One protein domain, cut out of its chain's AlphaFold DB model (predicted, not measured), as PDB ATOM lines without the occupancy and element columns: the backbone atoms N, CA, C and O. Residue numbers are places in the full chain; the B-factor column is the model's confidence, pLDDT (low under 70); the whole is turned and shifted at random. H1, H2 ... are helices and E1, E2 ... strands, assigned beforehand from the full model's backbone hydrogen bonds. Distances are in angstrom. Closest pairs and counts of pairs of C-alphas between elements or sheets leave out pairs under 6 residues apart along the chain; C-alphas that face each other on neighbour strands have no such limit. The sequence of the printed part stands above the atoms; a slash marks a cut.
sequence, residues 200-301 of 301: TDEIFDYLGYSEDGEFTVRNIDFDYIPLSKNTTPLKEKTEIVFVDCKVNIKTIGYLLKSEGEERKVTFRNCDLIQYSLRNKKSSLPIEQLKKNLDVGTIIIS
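This is residues 200 to 301 of the 301 residues of an uncharacterized protein of Streptococcus salivarius (UniProt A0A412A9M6). The chain is wound in short stacked turns: strands E2, E3, E5 and E7 lie side by side as one wall, E4 and E6 make a second, short wall round the bend, and helices H2 and H3 form the backs of the turns. H1 and the hairpin E1 and E2 close one end, while the link of residues 274 to 285 loops away from the body. The 102 printed residues hold three named helices and seven named strands, in the order H1 E1 E2 E3 E4 H2 E5 E6 H3 E7, a mixed class of helices and strands. The larger sheet runs E1 E2 E3 E5 E7 and is mixed; the other, E4 and E6, is parallel. The whole is compact, with a radius of gyration of the C-alphas of 12.8 A and spans of 38 by 29 by 25 A.

H1, residues 200 to 207, only grazes the larger sheet with its residues 204 to 207. E1, residues 209 to 211, and E2, residues 214 to 218, form an antiparallel hairpin, with N 216 and O 209 2.9 A apart. E3, residues 239 to 243, is parallel to E2, with N 217 and O 241 at 2.8 A. E4, residues 246 to 248, is joined by a tight link, with 0 residues between them, to H2, residues 249 to 256, which is not on the larger sheet. H1 and H2 are only just apart, their closest C-alphas at 8.5 A. E5, residues 264 to 268, is parallel to E3, with N 266 and O 240 at 2.8 A. E6, residues 271 to 273, is parallel to E4, with N 273 and O 247 at 2.8 A. H3, residues 286 to 293, touches H2 at a steep tilt of 61 degrees, the same way; their closest C-alphas, of Gly 253 and Leu 293, are 4.7 A apart. E7, residues 297 to 300, is parallel to E5, with N 267 and O 299 at 2.8 A. H3 is over E7, at a height over the sheet of 8.5 A. In H1 and H3 every O i to N i+4 pair is within hydrogen-bond range; in H2 1 of 4 is, beside 3 of 5 O i to N i+3 pairs.

H1 begins at C-alpha 200, (-47.717, 26.481, 11.961), and spans 10.9 A. E2 spans 12.4 A, E3 13.3 A, H2 10.2 A, E5 13.1 A, H3 10.5 A and E7 10.3 A. E7 ends at C-alpha 300, (-26.901, 20.821, 22.892).

The C-alphas of Asp 212 and Arg 278, the two farthest apart, are 40.9 A from each other. The printed part has no cut. The links E2 to E3 and E6 to H3 are long. Mean pLDDT of the printed part is 80.3; residues 211 to 212, 258 to 261 and 276 to 284 are under 70.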
ATOM      1  N   THR A 200     -48.795  27.310  11.398       80.62
ATOM      2  CA  THR A 200     -47.717  26.481  11.961       80.62
ATOM      3  C   THR A 200     -47.551  26.716  13.467       80.62
ATOM      4  O   THR A 200     -47.260  25.769  14.188       80.62
ATOM      5  N   ASP A 201     -47.797  27.935  13.954       81.44
ATOM      6  CA  ASP A 201     -47.784  28.232  15.385       81.44
ATOM      7  C   ASP A 201     -48.899  27.508  16.152       81.44
ATOM      8  O   ASP A 201     -48.584  26.849  17.141       81.44
ATOM      9  N   GLU A 202     -50.142  27.509  15.656       83.12
ATOM     10  CA  GLU A 202     -51.265  26.798  16.292       83.12
ATOM     11  C   GLU A 202     -50.997  25.297  16.435       83.12
ATOM     12  O   GLU A 202     -51.167  24.737  17.516       83.12
ATOM     13  N   ILE A 203     -50.505  24.633  15.380       87.44
ATOM     14  CA  ILE A 203     -50.147  23.203  15.445       87.44
ATOM     15  C   ILE A 203     -49.124  22.955  16.556       87.44
ATOM     16  O   ILE A 203     -49.205  21.965  17.291       87.44
ATOM     17  N   PHE A 204     -48.143  23.849  16.678       88.25
ATOM     18  CA  PHE A 204     -47.118  23.741  17.701       88.25
ATOM     19  C   PHE A 204     -47.656  24.062  19.095       88.25
ATOM     20  O   PHE A 204     -47.209  23.426  20.043       88.25
ATOM     21  N   ASP A 205     -48.659  24.921  19.247       87.19
ATOM     22  CA  ASP A 205     -49.304  25.176  20.541       87.19
ATOM     23  C   ASP A 205     -50.024  23.933  21.092       87.19
ATOM     24  O   ASP A 205     -50.084  23.736  22.306       87.19
ATOM     25  N   TYR A 206     -50.496  23.031  20.221       85.31
ATOM     26  CA  TYR A 206     -51.016  21.723  20.638       85.31
ATOM     27  C   TYR A 206     -49.921  20.711  21.006       85.31
ATOM     28  O   TYR A 206     -50.188  19.759  21.740       85.31
ATOM     29  N   LEU A 207     -48.703  20.879  20.497       87.06
ATOM     30  CA  LEU A 207     -47.577  19.966  20.730       87.06
ATOM     31  C   LEU A 207     -46.740  20.342  21.937       87.06
ATOM     32  O   LEU A 207     -46.245  19.475  22.663       87.06
ATOM     33  N   GLY A 208     -46.488  21.637  22.054       80.56
ATOM     34  CA  GLY A 208     -45.583  22.180  23.025       80.56
ATOM     35  C   GLY A 208     -46.295  22.605  24.288       80.56
ATOM     36  O   GLY A 208     -47.516  22.699  24.383       80.56
ATOM     37  N   TYR A 209     -45.489  22.859  25.295       80.19
ATOM     38  CA  TYR A 209     -45.927  23.482  26.527       80.19
ATOM     39  C   TYR A 209     -44.812  24.385  27.021       80.19
ATOM     40  O   TYR A 209     -43.637  24.163  26.729       80.19
ATOM     41  N   SER A 210     -45.192  25.397  27.787       77.69
ATOM     42  CA  SER A 210     -44.228  26.240  28.474       77.69
ATOM     43  C   SER A 210     -43.856  25.592  29.808       77.69
ATOM     44  O   SER A 210     -44.725  25.332  30.644       77.69
ATOM     45  N   GLU A 211     -42.575  25.280  29.984       67.56
ATOM     46  CA  GLU A 211     -41.963  24.973  31.281       67.56
ATOM     47  C   GLU A 211     -40.937  26.069  31.564       67.56
ATOM     48  O   GLU A 211     -40.054  26.304  30.749       67.56
ATOM     49  N   ASP A 212     -41.097  26.785  32.681       67.31
ATOM     50  CA  ASP A 212     -40.182  27.853  33.115       67.31
ATOM     51  C   ASP A 212     -39.932  28.960  32.066       67.31
ATOM     52  O   ASP A 212     -38.874  29.581  32.034       67.31
ATOM     53  N   GLY A 213     -40.924  29.226  31.204       72.31
ATOM     54  CA  GLY A 213     -40.825  30.204  30.114       72.31
ATOM     55  C   GLY A 213     -40.224  29.651  28.817       72.31
ATOM     56  O   GLY A 213     -40.306  30.321  27.790       72.31
ATOM     57  N   GLU A 214     -39.706  28.419  28.816       84.00
ATOM     58  CA  GLU A 214     -39.161  27.748  27.633       84.00
ATOM     59  C   GLU A 214     -40.256  26.931  26.916       84.00
ATOM     60  O   GLU A 214     -40.919  26.074  27.513       84.00
ATOM     61  N   PHE A 215     -40.454  27.166  25.614       89.62
ATOM     62  CA  PHE A 215     -41.402  26.395  24.810       89.62
ATOM     63  C   PHE A 215     -40.796  25.037  24.444       89.62
ATOM     64  O   PHE A 215     -39.872  24.942  23.635       89.62
ATOM     65  N   THR A 216     -41.318  23.971  25.046       89.69
ATOM     66  CA  THR A 216     -40.743  22.628  24.951       89.69
ATOM     67  C   THR A 216     -41.553  21.728  24.028       89.69
ATOM     68  O   THR A 216     -42.751  21.551  24.228       89.69
ATOM     69  N   VAL A 217     -40.883  21.080  23.074       90.94
ATOM     70  CA  VAL A 217     -41.440  20.059  22.177       90.94
ATOM     71  C   VAL A 217     -40.656  18.762  22.353       90.94
ATOM     72  O   VAL A 217     -39.432  18.757  22.248       90.94
ATOM     73  N   ARG A 218     -41.342  17.646  22.614       90.19
ATOM     74  CA  ARG A 218     -40.694  16.356  22.912       90.19
ATOM     75  C   ARG A 218     -41.069  15.257  21.924       90.19
ATOM     76  O   ARG A 218     -42.198  15.252  21.434       90.19
ATOM     77  N   ASN A 219     -40.142  14.323  21.707       89.00
ATOM     78  CA  ASN A 219     -40.361  13.015  21.092       89.00
ATOM     79  C   ASN A 219     -40.969  13.076  19.681       89.00
ATOM     80  O   ASN A 219     -42.070  12.589  19.419       89.00
ATOM     81  N   ILE A 220     -40.258  13.728  18.760       91.88
ATOM     82  CA  ILE A 220     -40.687  13.908  17.363       91.88
ATOM     83  C   ILE A 220     -39.521  13.613  16.424       91.88
ATOM     84  O   ILE A 220     -38.378  14.001  16.676       91.88
ATOM     85  N   ASP A 221     -39.817  12.946  15.310       92.75
ATOM     86  CA  ASP A 221     -38.871  12.750  14.219       92.75
ATOM     87  C   ASP A 221     -39.057  13.820  13.129       92.75
ATOM     88  O   ASP A 221     -39.768  13.637  12.142       92.75
ATOM     89  N   PHE A 222     -38.406  14.967  13.308       90.75
ATOM     90  CA  PHE A 222     -38.424  16.075  12.352       90.75
ATOM     91  C   PHE A 222     -37.711  15.766  11.031       90.75
ATOM     92  O   PHE A 222     -37.874  16.517  10.073       90.75
ATOM     93  N   ASP A 223     -36.942  14.679  10.944       89.88
ATOM     94  CA  ASP A 223     -36.361  14.228   9.675       89.88
ATOM     95  C   ASP A 223     -37.437  13.728   8.696       89.88
ATOM     96  O   ASP A 223     -37.287  13.852   7.482       89.88
ATOM     97  N   TYR A 224     -38.551  13.213   9.220       89.06
ATOM     98  CA  TYR A 224     -39.661  12.701   8.414       89.06
ATOM     99  C   TYR A 224     -40.729  13.758   8.086       89.06
ATOM    100  O   TYR A 224     -41.655  13.500   7.311       89.06
ATOM    101  N   ILE A 225     -40.610  14.961   8.652       90.62
ATOM    102  CA  ILE A 225     -41.548  16.061   8.426       90.62
ATOM    103  C   ILE A 225     -41.051  16.900   7.237       90.62
ATOM    104  O   ILE A 225     -39.912  17.374   7.256       90.62
ATOM    105  N   PRO A 226     -41.879  17.129   6.200       87.94
ATOM    106  CA  PRO A 226     -41.475  17.844   4.993       87.94
ATOM    107  C   PRO A 226     -41.463  19.360   5.230       87.94
ATOM    108  O   PRO A 226     -42.251  20.102   4.652       87.94
ATOM    109  N   LEU A 227     -40.574  19.845   6.093       88.69
ATOM    110  CA  LEU A 227     -40.375  21.279   6.298       88.69
ATOM    111  C   LEU A 227     -39.683  21.875   5.065       88.69
ATOM    112  O   LEU A 227     -38.687  21.340   4.569       88.69
ATOM    113  N   SER A 228     -40.214  22.985   4.556       86.00
ATOM    114  CA  SER A 228     -39.743  23.612   3.318       86.00
ATOM    115  C   SER A 228     -39.730  25.134   3.441       86.00
ATOM    116  O   SER A 228     -40.165  25.690   4.441       86.00
ATOM    117  N   LYS A 229     -39.272  25.839   2.401       82.62
ATOM    118  CA  LYS A 229     -39.295  27.313   2.360       82.62
ATOM    119  C   LYS A 229     -40.695  27.917   2.519       82.62
ATOM    120  O   LYS A 229     -40.789  29.085   2.871       82.62
ATOM    121  N   ASN A 230     -41.740  27.140   2.232       78.75
ATOM    122  CA  ASN A 230     -43.131  27.564   2.368       78.75
ATOM    123  C   ASN A 230     -43.672  27.337   3.788       78.75
ATOM    124  O   ASN A 230     -44.787  27.746   4.083       78.75
ATOM    125  N   THR A 231     -42.912  26.669   4.661       83.81
ATOM    126  CA  THR A 231     -43.274  26.512   6.069       83.81
ATOM    127  C   THR A 231     -43.204  27.864   6.771       83.81
ATOM    128  O   THR A 231     -42.165  28.523   6.746       83.81
ATOM    129  N   THR A 232     -44.297  28.254   7.427       82.88
ATOM    130  CA  THR A 232     -44.329  29.444   8.278       82.88
ATOM    131  C   THR A 232     -43.438  29.219   9.508       82.88
ATOM    132  O   THR A 232     -43.609  28.211  10.195       82.88
ATOM    133  N   PRO A 233     -42.474  30.110   9.802       83.94
ATOM    134  CA  PRO A 233     -41.636  29.987  10.994       83.94
ATOM    135  C   PRO A 233     -42.433  30.202  12.284       83.94
ATOM    136  O   PRO A 233     -43.424  30.928  12.276       83.94
ATOM    137  N   LEU A 234     -41.947  29.650  13.399       84.75
ATOM    138  CA  LEU A 234     -42.528  29.833  14.736       84.75
ATOM    139  C   LEU A 234     -42.201  31.224  15.287       84.75
ATOM    140  O   LEU A 234     -41.257  31.369  16.060       84.75
ATOM    141  N   LYS A 235     -42.884  32.278  14.834       75.31
ATOM    142  CA  LYS A 235     -42.441  33.668  15.064       75.31
ATOM    143  C   LYS A 235     -42.497  34.077  16.534       75.31
ATOM    144  O   LYS A 235     -41.568  34.715  17.009       75.31
ATOM    145  N   GLU A 236     -43.525  33.648  17.254       75.12
ATOM    146  CA  GLU A 236     -43.802  34.100  18.625       75.12
ATOM    147  C   GLU A 236     -42.938  33.408  19.694       75.12
ATOM    148  O   GLU A 236     -42.943  33.795  20.861       75.12
ATOM    149  N   LYS A 237     -42.180  32.373  19.311       81.88
ATOM    150  CA  LYS A 237     -41.437  31.508  20.234       81.88
ATOM    151  C   LYS A 237     -39.942  31.861  20.206       81.88
ATOM    152  O   LYS A 237     -39.223  31.537  19.256       81.88
ATOM    153  N   THR A 238     -39.473  32.553  21.243       84.25
ATOM    154  CA  THR A 238     -38.087  33.050  21.365       84.25
ATOM    155  C   THR A 238     -37.128  32.017  21.959       84.25
ATOM    156  O   THR A 238     -35.981  31.925  21.520       84.25
ATOM    157  N   GLU A 239     -37.604  31.198  22.900       88.88
ATOM    158  CA  GLU A 239     -36.852  30.093  23.499       88.88
ATOM    159  C   GLU A 239     -37.536  28.756  23.204       88.88
ATOM    160  O   GLU A 239     -38.623  28.479  23.712       88.88
ATOM    161  N   ILE A 240     -36.902  27.926  22.369       90.31
ATOM    162  CA  ILE A 240     -37.453  26.638  21.924       90.31
ATOM    163  C   ILE A 240     -36.552  25.500  22.398       90.31
ATOM    164  O   ILE A 240     -35.351  25.486  22.123       90.31
ATOM    165  N   VAL A 241     -37.137  24.511  23.067       91.81
ATOM    166  CA  VAL A 241     -36.443  23.324  23.569       91.81
ATOM    167  C   VAL A 241     -37.002  22.090  22.881       91.81
ATOM    168  O   VAL A 241     -38.161  21.734  23.072       91.81
ATOM    169  N   PHE A 242     -36.174  21.403  22.106       91.44
ATOM    170  CA  PHE A 242     -36.496  20.096  21.552       91.44
ATOM    171  C   PHE A 242     -35.907  18.996  22.431       91.44
ATOM    172  O   PHE A 242     -34.741  19.084  22.811       91.44
ATOM    173  N   VAL A 243     -36.693  17.966  22.742       89.50
ATOM    174  CA  VAL A 243     -36.281  16.839  23.600       89.50
ATOM    175  C   VAL A 243     -36.567  15.508  22.901       89.50
ATOM    176  O   VAL A 243     -37.604  15.385  22.249       89.50
ATOM    177  N   ASP A 244     -35.680  14.522  23.031       87.38
ATOM    178  CA  ASP A 244     -35.848  13.136  22.542       87.38
ATOM    179  C   ASP A 244     -36.217  13.047  21.055       87.38
ATOM    180  O   ASP A 244     -37.115  12.319  20.624       87.38
ATOM    181  N   CYS A 245     -35.560  13.863  20.243       89.75
ATOM    182  CA  CYS A 245     -35.983  14.131  18.880       89.75
ATOM    183  C   CYS A 245     -34.960  13.668  17.841       89.75
ATOM    184  O   CYS A 245     -33.796  13.416  18.134       89.75
ATOM    185  N   LYS A 246     -35.378  13.553  16.584       90.06
ATOM    186  CA  LYS A 246     -34.451  13.389  15.457       90.06
ATOM    187  C   LYS A 246     -34.658  14.547  14.507       90.06
ATOM    188  O   LYS A 246     -35.789  14.838  14.139       90.06
ATOM    189  N   VAL A 247     -33.586  15.252  14.165       89.06
ATOM    190  CA  VAL A 247     -33.679  16.565  13.524       89.06
ATOM    191  C   VAL A 247     -32.793  16.614  12.304       89.06
ATOM    192  O   VAL A 247     -31.581  16.445  12.387       89.06
ATOM    193  N   ASN A 248     -33.394  16.935  11.166       88.81
ATOM    194  CA  ASN A 248     -32.653  17.298   9.975       88.81
ATOM    195  C   ASN A 248     -32.335  18.797  10.012       88.81
ATOM    196  O   ASN A 248     -33.217  19.641   9.854       88.81
ATOM    197  N   ILE A 249     -31.058  19.128  10.210       85.75
ATOM    198  CA  ILE A 249     -30.590  20.509  10.419       85.75
ATOM    199  C   ILE A 249     -30.959  21.413   9.234       85.75
ATOM    200  O   ILE A 249     -31.213  22.602   9.405       85.75
ATOM    201  N   LYS A 250     -31.017  20.861   8.016       82.81
ATOM    202  CA  LYS A 250     -31.323  21.644   6.814       82.81
ATOM    203  C   LYS A 250     -32.788  22.073   6.765       82.81
ATOM    204  O   LYS A 250     -33.074  23.181   6.324       82.81
ATOM    205  N   THR A 251     -33.704  21.190   7.151       87.38
ATOM    206  CA  THR A 251     -35.146  21.429   7.021       87.38
ATOM    207  C   THR A 251     -35.713  22.114   8.263       87.38
ATOM    208  O   THR A 251     -36.558  22.996   8.125       87.38
ATOM    209  N   ILE A 252     -35.189  21.812   9.458       88.31
ATOM    210  CA  ILE A 252     -35.621  22.456  10.710       88.31
ATOM    211  C   ILE A 252     -35.355  23.969  10.717       88.31
ATOM    212  O   ILE A 252     -36.105  24.720  11.332       88.31
ATOM    213  N   GLY A 253     -34.338  24.440   9.984       86.44
ATOM    214  CA  GLY A 253     -34.056  25.870   9.839       86.44
ATOM    215  C   GLY A 253     -35.228  26.667   9.255       86.44
ATOM    216  O   GLY A 253     -35.398  27.832   9.597       86.44
ATOM    217  N   TYR A 254     -36.089  26.048   8.437       86.62
ATOM    218  CA  TYR A 254     -37.294  26.714   7.929       86.62
ATOM    219  C   TYR A 254     -38.324  26.998   9.025       86.62
ATOM    220  O   TYR A 254     -39.004  28.017   8.972       86.62
ATOM    221  N   LEU A 255     -38.401  26.135  10.039       87.69
ATOM    222  CA  LEU A 255     -39.270  26.319  11.200       87.69
ATOM    223  C   LEU A 255     -38.692  27.348  12.188       87.69
ATOM    224  O   LEU A 255     -39.437  28.087  12.828       87.69
ATOM    225  N   LEU A 256     -37.361  27.389  12.307       86.81
ATOM    226  CA  LEU A 256     -36.636  28.162  13.322       86.81
ATOM    227  C   LEU A 256     -36.192  29.554  12.878       86.81
ATOM    228  O   LEU A 256     -35.678  30.300  13.712       86.81
ATOM    229  N   LYS A 257     -36.399  29.930  11.617       77.62
ATOM    230  CA  LYS A 257     -35.968  31.229  11.103       77.62
ATOM    231  C   LYS A 257     -36.592  32.383  11.905       77.62
ATOM    232  O   LYS A 257     -37.807  32.412  12.111       77.62
ATOM    233  N   SER A 258     -35.758  33.313  12.364       67.56
ATOM    234  CA  SER A 258     -36.144  34.503  13.134       67.56
ATOM    235  C   SER A 258     -35.846  35.754  12.307       67.56
ATOM    236  O   SER A 258     -34.746  35.901  11.778       67.56
ATOM    237  N   GLU A 259     -36.814  36.660  12.160       59.09
ATOM    238  CA  GLU A 259     -36.581  37.967  11.536       59.09
ATOM    239  C   GLU A 259     -36.083  38.955  12.603       59.09
ATOM    240  O   GLU A 259     -36.862  39.708  13.170       59.09
ATOM    241  N   GLY A 260     -34.773  38.956  12.875       55.34
ATOM    242  CA  GLY A 260     -34.111  40.033  13.628       55.34
ATOM    243  C   GLY A 260     -34.001  39.875  15.151       55.34
ATOM    244  O   GLY A 260     -33.397  40.744  15.775       55.34
ATOM    245  N   GLU A 261     -34.500  38.788  15.750       58.00
ATOM    246  CA  GLU A 261     -34.349  38.510  17.191       58.00
ATOM    247  C   GLU A 261     -33.376  37.353  17.471       58.00
ATOM    248  O   GLU A 261     -33.359  36.345  16.752       58.00
ATOM    249  N   GLU A 262     -32.595  37.467  18.553       72.12
ATOM    250  CA  GLU A 262     -31.709  36.407  19.054       72.12
ATOM    251  C   GLU A 262     -32.527  35.235  19.626       72.12
ATOM    252  O   GLU A 262     -32.751  35.119  20.829       72.12
ATOM    253  N   ARG A 263     -32.975  34.328  18.753       84.94
ATOM    254  CA  ARG A 263     -33.655  33.092  19.158       84.94
ATOM    255  C   ARG A 263     -32.686  32.139  19.866       84.94
ATOM    256  O   ARG A 263     -31.577  31.898  19.375       84.94
ATOM    257  N   LYS A 264     -33.126  31.555  20.983       88.50
ATOM    258  CA  LYS A 264     -32.408  30.508  21.723       88.50
ATOM    259  C   LYS A 264     -33.049  29.154  21.435       88.50
ATOM    260  O   LYS A 264     -34.240  28.957  21.661       88.50
ATOM    261  N   VAL A 265     -32.251  28.211  20.941       90.12
ATOM    262  CA  VAL A 265     -32.699  26.846  20.638       90.12
ATOM    263  C   VAL A 265     -31.878  25.841  21.430       90.12
ATOM    264  O   VAL A 265     -30.651  25.828  21.354       90.12
ATOM    265  N   THR A 266     -32.556  24.972  22.170       90.69
ATOM    266  CA  THR A 266     -31.928  23.896  22.941       90.69
ATOM    267  C   THR A 266     -32.330  22.546  22.365       90.69
ATOM    268  O   THR A 266     -33.514  22.286  22.174       90.69
ATOM    269  N   PHE A 267     -31.362  21.670  22.119       89.75
ATOM    270  CA  PHE A 267     -31.585  20.278  21.736       89.75
ATOM    271  C   PHE A 267     -31.139  19.373  22.885       89.75
ATOM    272  O   PHE A 267     -29.947  19.319  23.185       89.75
ATOM    273  N   ARG A 268     -32.088  18.681  23.525       89.44
ATOM    274  CA  ARG A 268     -31.842  17.721  24.606       89.44
ATOM    275  C   ARG A 268     -32.043  16.295  24.096       89.44
ATOM    276  O   ARG A 268     -33.130  15.988  23.617       89.44
ATOM    277  N   ASN A 269     -31.025  15.441  24.170       86.38
ATOM    278  CA  ASN A 269     -31.098  14.050  23.693       86.38
ATOM    279  C   ASN A 269     -31.652  13.913  22.252       86.38
ATOM    280  O   ASN A 269     -32.508  13.080  21.957       86.38
ATOM    281  N   CYS A 270     -31.203  14.780  21.336       86.25
ATOM    282  CA  CYS A 270     -31.659  14.755  19.947       86.25
ATOM    283  C   CYS A 270     -30.581  14.266  18.970       86.25
ATOM    284  O   CYS A 270     -29.436  14.720  19.003       86.25
ATOM    285  N   ASP A 271     -30.965  13.401  18.028       88.06
ATOM    286  CA  ASP A 271     -30.113  12.968  16.915       88.06
ATOM    287  C   ASP A 271     -30.133  14.027  15.804       88.06
ATOM    288  O   ASP A 271     -31.086  14.124  15.024       88.06
ATOM    289  N   LEU A 272     -29.088  14.856  15.758       86.38
ATOM    290  CA  LEU A 272     -28.926  15.908  14.758       86.38
ATOM    291  C   LEU A 272     -28.275  15.346  13.489       86.38
ATOM    292  O   LEU A 272     -27.130  14.890  13.494       86.38
ATOM    293  N   ILE A 273     -28.996  15.416  12.374       84.81
ATOM    294  CA  ILE A 273     -28.608  14.817  11.100       84.81
ATOM    295  C   ILE A 273     -28.417  15.901  10.052       84.81
ATOM    296  O   ILE A 273     -29.232  16.809   9.879       84.81
ATOM    297  N   GLN A 274     -27.338  15.753   9.294       77.69
ATOM    298  CA  GLN A 274     -27.095  16.513   8.084       77.69
ATOM    299  C   GLN A 274     -26.829  15.549   6.930       77.69
ATOM    300  O   GLN A 274     -25.861  14.787   6.949       77.69
ATOM    301  N   TYR A 275     -27.670  15.600   5.901       71.00
ATOM    302  CA  TYR A 275     -27.435  14.854   4.670       71.00
ATOM    303  C   TYR A 275     -26.457  15.631   3.786       71.00
ATOM    304  O   TYR A 275     -26.793  16.671   3.216       71.00
ATOM    305  N   SER A 276     -25.224  15.137   3.695       60.97
ATOM    306  CA  SER A 276     -24.247  15.581   2.697       60.97
ATOM    307  C   SER A 276     -24.423  14.801   1.389       60.97
ATOM    308  O   SER A 276     -24.960  13.697   1.390       60.97
ATOM    309  N   LEU A 277     -23.889  15.320   0.277       53.28
ATOM    310  CA  LEU A 277     -23.848  14.640  -1.036       53.28
ATOM    311  C   LEU A 277     -23.240  13.216  -0.999       53.28
ATOM    312  O   LEU A 277     -23.350  12.483  -1.975       53.28
ATOM    313  N   ARG A 278     -22.589  12.819   0.105       54.06
ATOM    314  CA  ARG A 278     -22.014  11.481   0.321       54.06
ATOM    315  C   ARG A 278     -22.698  10.665   1.430       54.06
ATOM    316  O   ARG A 278     -22.112   9.679   1.864       54.06
ATOM    317  N   ASN A 279     -23.899  11.038   1.892       49.16
ATOM    318  CA  ASN A 279     -24.692  10.300   2.896       49.16
ATOM    319  C   ASN A 279     -23.901   9.858   4.148       49.16
ATOM    320  O   ASN A 279     -24.161   8.803   4.724       49.16
ATOM    321  N   LYS A 280     -22.925  10.654   4.597       46.72
ATOM    322  CA  LYS A 280     -22.261  10.439   5.890       46.72
ATOM    323  C   LYS A 280     -22.869  11.376   6.928       46.72
ATOM    324  O   LYS A 280     -22.895  12.582   6.684       46.72
ATOM    325  N   LYS A 281     -23.306  10.826   8.073       49.88
ATOM    326  CA  LYS A 281     -23.580  11.602   9.294       49.88
ATOM    327  C   LYS A 281     -22.305  12.371   9.650       49.88
ATOM    328  O   LYS A 281     -21.272  11.755   9.902       49.88
ATOM    329  N   SER A 282     -22.365  13.697   9.632       53.47
ATOM    330  CA  SER A 282     -21.287  14.569  10.096       53.47
ATOM    331  C   SER A 282     -21.736  15.286  11.361       53.47
ATOM    332  O   SER A 282     -22.769  15.954  11.344       53.47
ATOM    333  N   SER A 283     -20.962  15.174  12.441       58.34
ATOM    334  CA  SER A 283     -21.114  16.075  13.580       58.34
ATOM    335  C   SER A 283     -20.668  17.476  13.151       58.34
ATOM    336  O   SER A 283     -19.569  17.662  12.627       58.34
ATOM    337  N   LEU A 284     -21.553  18.459  13.310       63.91
ATOM    338  CA  LEU A 284     -21.266  19.852  12.983       63.91
ATOM    339  C   LEU A 284     -20.757  20.594  14.227       63.91
ATOM    340  O   LEU A 284     -21.329  20.429  15.305       63.91
ATOM    341  N   PRO A 285     -19.739  21.459  14.094       73.50
ATOM    342  CA  PRO A 285     -19.394  22.422  15.133       73.50
ATOM    343  C   PRO A 285     -20.574  23.361  15.430       73.50
ATOM    344  O   PRO A 285     -21.281  23.780  14.511       73.50
ATOM    345  N   ILE A 286     -20.737  23.761  16.694       74.69
ATOM    346  CA  ILE A 286     -21.838  24.630  17.161       74.69
ATOM    347  C   ILE A 286     -21.913  25.946  16.367       74.69
ATOM    348  O   ILE A 286     -22.996  26.388  15.999       74.69
ATOM    349  N   GLU A 287     -20.772  26.542  16.018       72.12
ATOM    350  CA  GLU A 287     -20.725  27.781  15.228       72.12
ATOM    351  C   GLU A 287     -21.270  27.608  13.798       72.12
ATOM    352  O   GLU A 287     -21.920  28.501  13.255       72.12
ATOM    353  N   GLN A 288     -21.080  26.434  13.182       73.94
ATOM    354  CA  GLN A 288     -21.680  26.138  11.876       73.94
ATOM    355  C   GLN A 288     -23.184  25.871  11.989       73.94
ATOM    356  O   GLN A 288     -23.936  26.244  11.092       73.94
ATOM    357  N   LEU A 289     -23.635  25.265  13.091       77.94
ATOM    358  CA  LEU A 289     -25.057  25.081  13.392       77.94
ATOM    359  C   LEU A 289     -25.777  26.422  13.561       77.94
ATOM    360  O   LEU A 289     -26.815  26.615  12.934       77.94
ATOM    361  N   LYS A 290     -25.199  27.365  14.322       77.88
ATOM    362  CA  LYS A 290     -25.752  28.720  14.499       77.88
ATOM    363  C   LYS A 290     -25.949  29.413  13.158       77.88
ATOM    364  O   LYS A 290     -27.039  29.885  12.855       77.88
ATOM    365  N   LYS A 291     -24.915  29.380  12.309       75.81
ATOM    366  CA  LYS A 291     -24.960  29.974  10.969       75.81
ATOM    367  C   LYS A 291     -25.986  29.306  10.048       75.81
ATOM    368  O   LYS A 291     -26.603  29.987   9.238       75.81
ATOM    369  N   ASN A 292     -26.147  27.985  10.133       76.69
ATOM    370  CA  ASN A 292     -27.086  27.249   9.282       76.69
ATOM    371  C   ASN A 292     -28.546  27.439   9.706       76.69
ATOM    372  O   ASN A 292     -29.427  27.405   8.848       76.69
ATOM    373  N   LEU A 293     -28.798  27.585  11.008       78.44
ATOM    374  CA  LEU A 293     -30.140  27.735  11.565       78.44
ATOM    375  C   LEU A 293     -30.581  29.196  11.697       78.44
ATOM    376  O   LEU A 293     -31.771  29.425  11.876       78.44
ATOM    377  N   ASP A 294     -29.655  30.151  11.557       76.56
ATOM    378  CA  ASP A 294     -29.916  31.593  11.667       76.56
ATOM    379  C   ASP A 294     -30.526  31.958  13.035       76.56
ATOM    380  O   ASP A 294     -31.563  32.610  13.140       76.56
ATOM    381  N   VAL A 295     -29.899  31.448  14.102       80.12
ATOM    382  CA  VAL A 295     -30.331  31.622  15.500       80.12
ATOM    383  C   VAL A 295     -29.185  32.160  16.357       80.12
ATOM    384  O   VAL A 295     -28.018  31.833  16.121       80.12
ATOM    385  N   GLY A 296     -29.516  32.968  17.369       74.81
ATOM    386  CA  GLY A 296     -28.525  33.631  18.223       74.81
ATOM    387  C   GLY A 296     -27.789  32.655  19.142       74.81
ATOM    388  O   GLY A 296     -26.558  32.653  19.210       74.81
ATOM    389  N   THR A 297     -28.532  31.764  19.804       82.94
ATOM    390  CA  THR A 297     -27.970  30.811  20.772       82.94
ATOM    391  C   THR A 297     -28.417  29.384  20.476       82.94
ATOM    392  O   THR A 297     -29.600  29.125  20.274       82.94
ATOM    393  N   ILE A 298     -27.464  28.442  20.493       84.00
ATOM    394  CA  ILE A 298     -27.730  27.000  20.408       84.00
ATOM    395  C   ILE A 298     -27.105  26.302  21.609       84.00
ATOM    396  O   ILE A 298     -25.914  26.477  21.869       84.00
ATOM    397  N   ILE A 299     -27.896  25.478  22.289       84.31
ATOM    398  CA  ILE A 299     -27.462  24.600  23.378       84.31
ATOM    399  C   ILE A 299     -27.736  23.153  22.960       84.31
ATOM    400  O   ILE A 299     -28.813  22.847  22.453       84.31
ATOM    401  N   ILE A 300     -26.763  22.262  23.148       83.44
ATOM    402  CA  ILE A 300     -26.901  20.821  22.892       83.44
ATOM    403  C   ILE A 300     -26.519  20.101  24.182       83.44
ATOM    404  O   ILE A 300     -25.425  20.345  24.696       83.44
ATOM    405  N   SER A 301     -27.413  19.262  24.705       78.94
ATOM    406  CA  SER A 301     -27.233  18.522  25.964       78.94
ATOM    407  C   SER A 301     -27.748  17.095  25.880       78.94
ATOM    408  O   SER A 301     -28.813  16.907  25.252       78.94
TER     409      SER A 301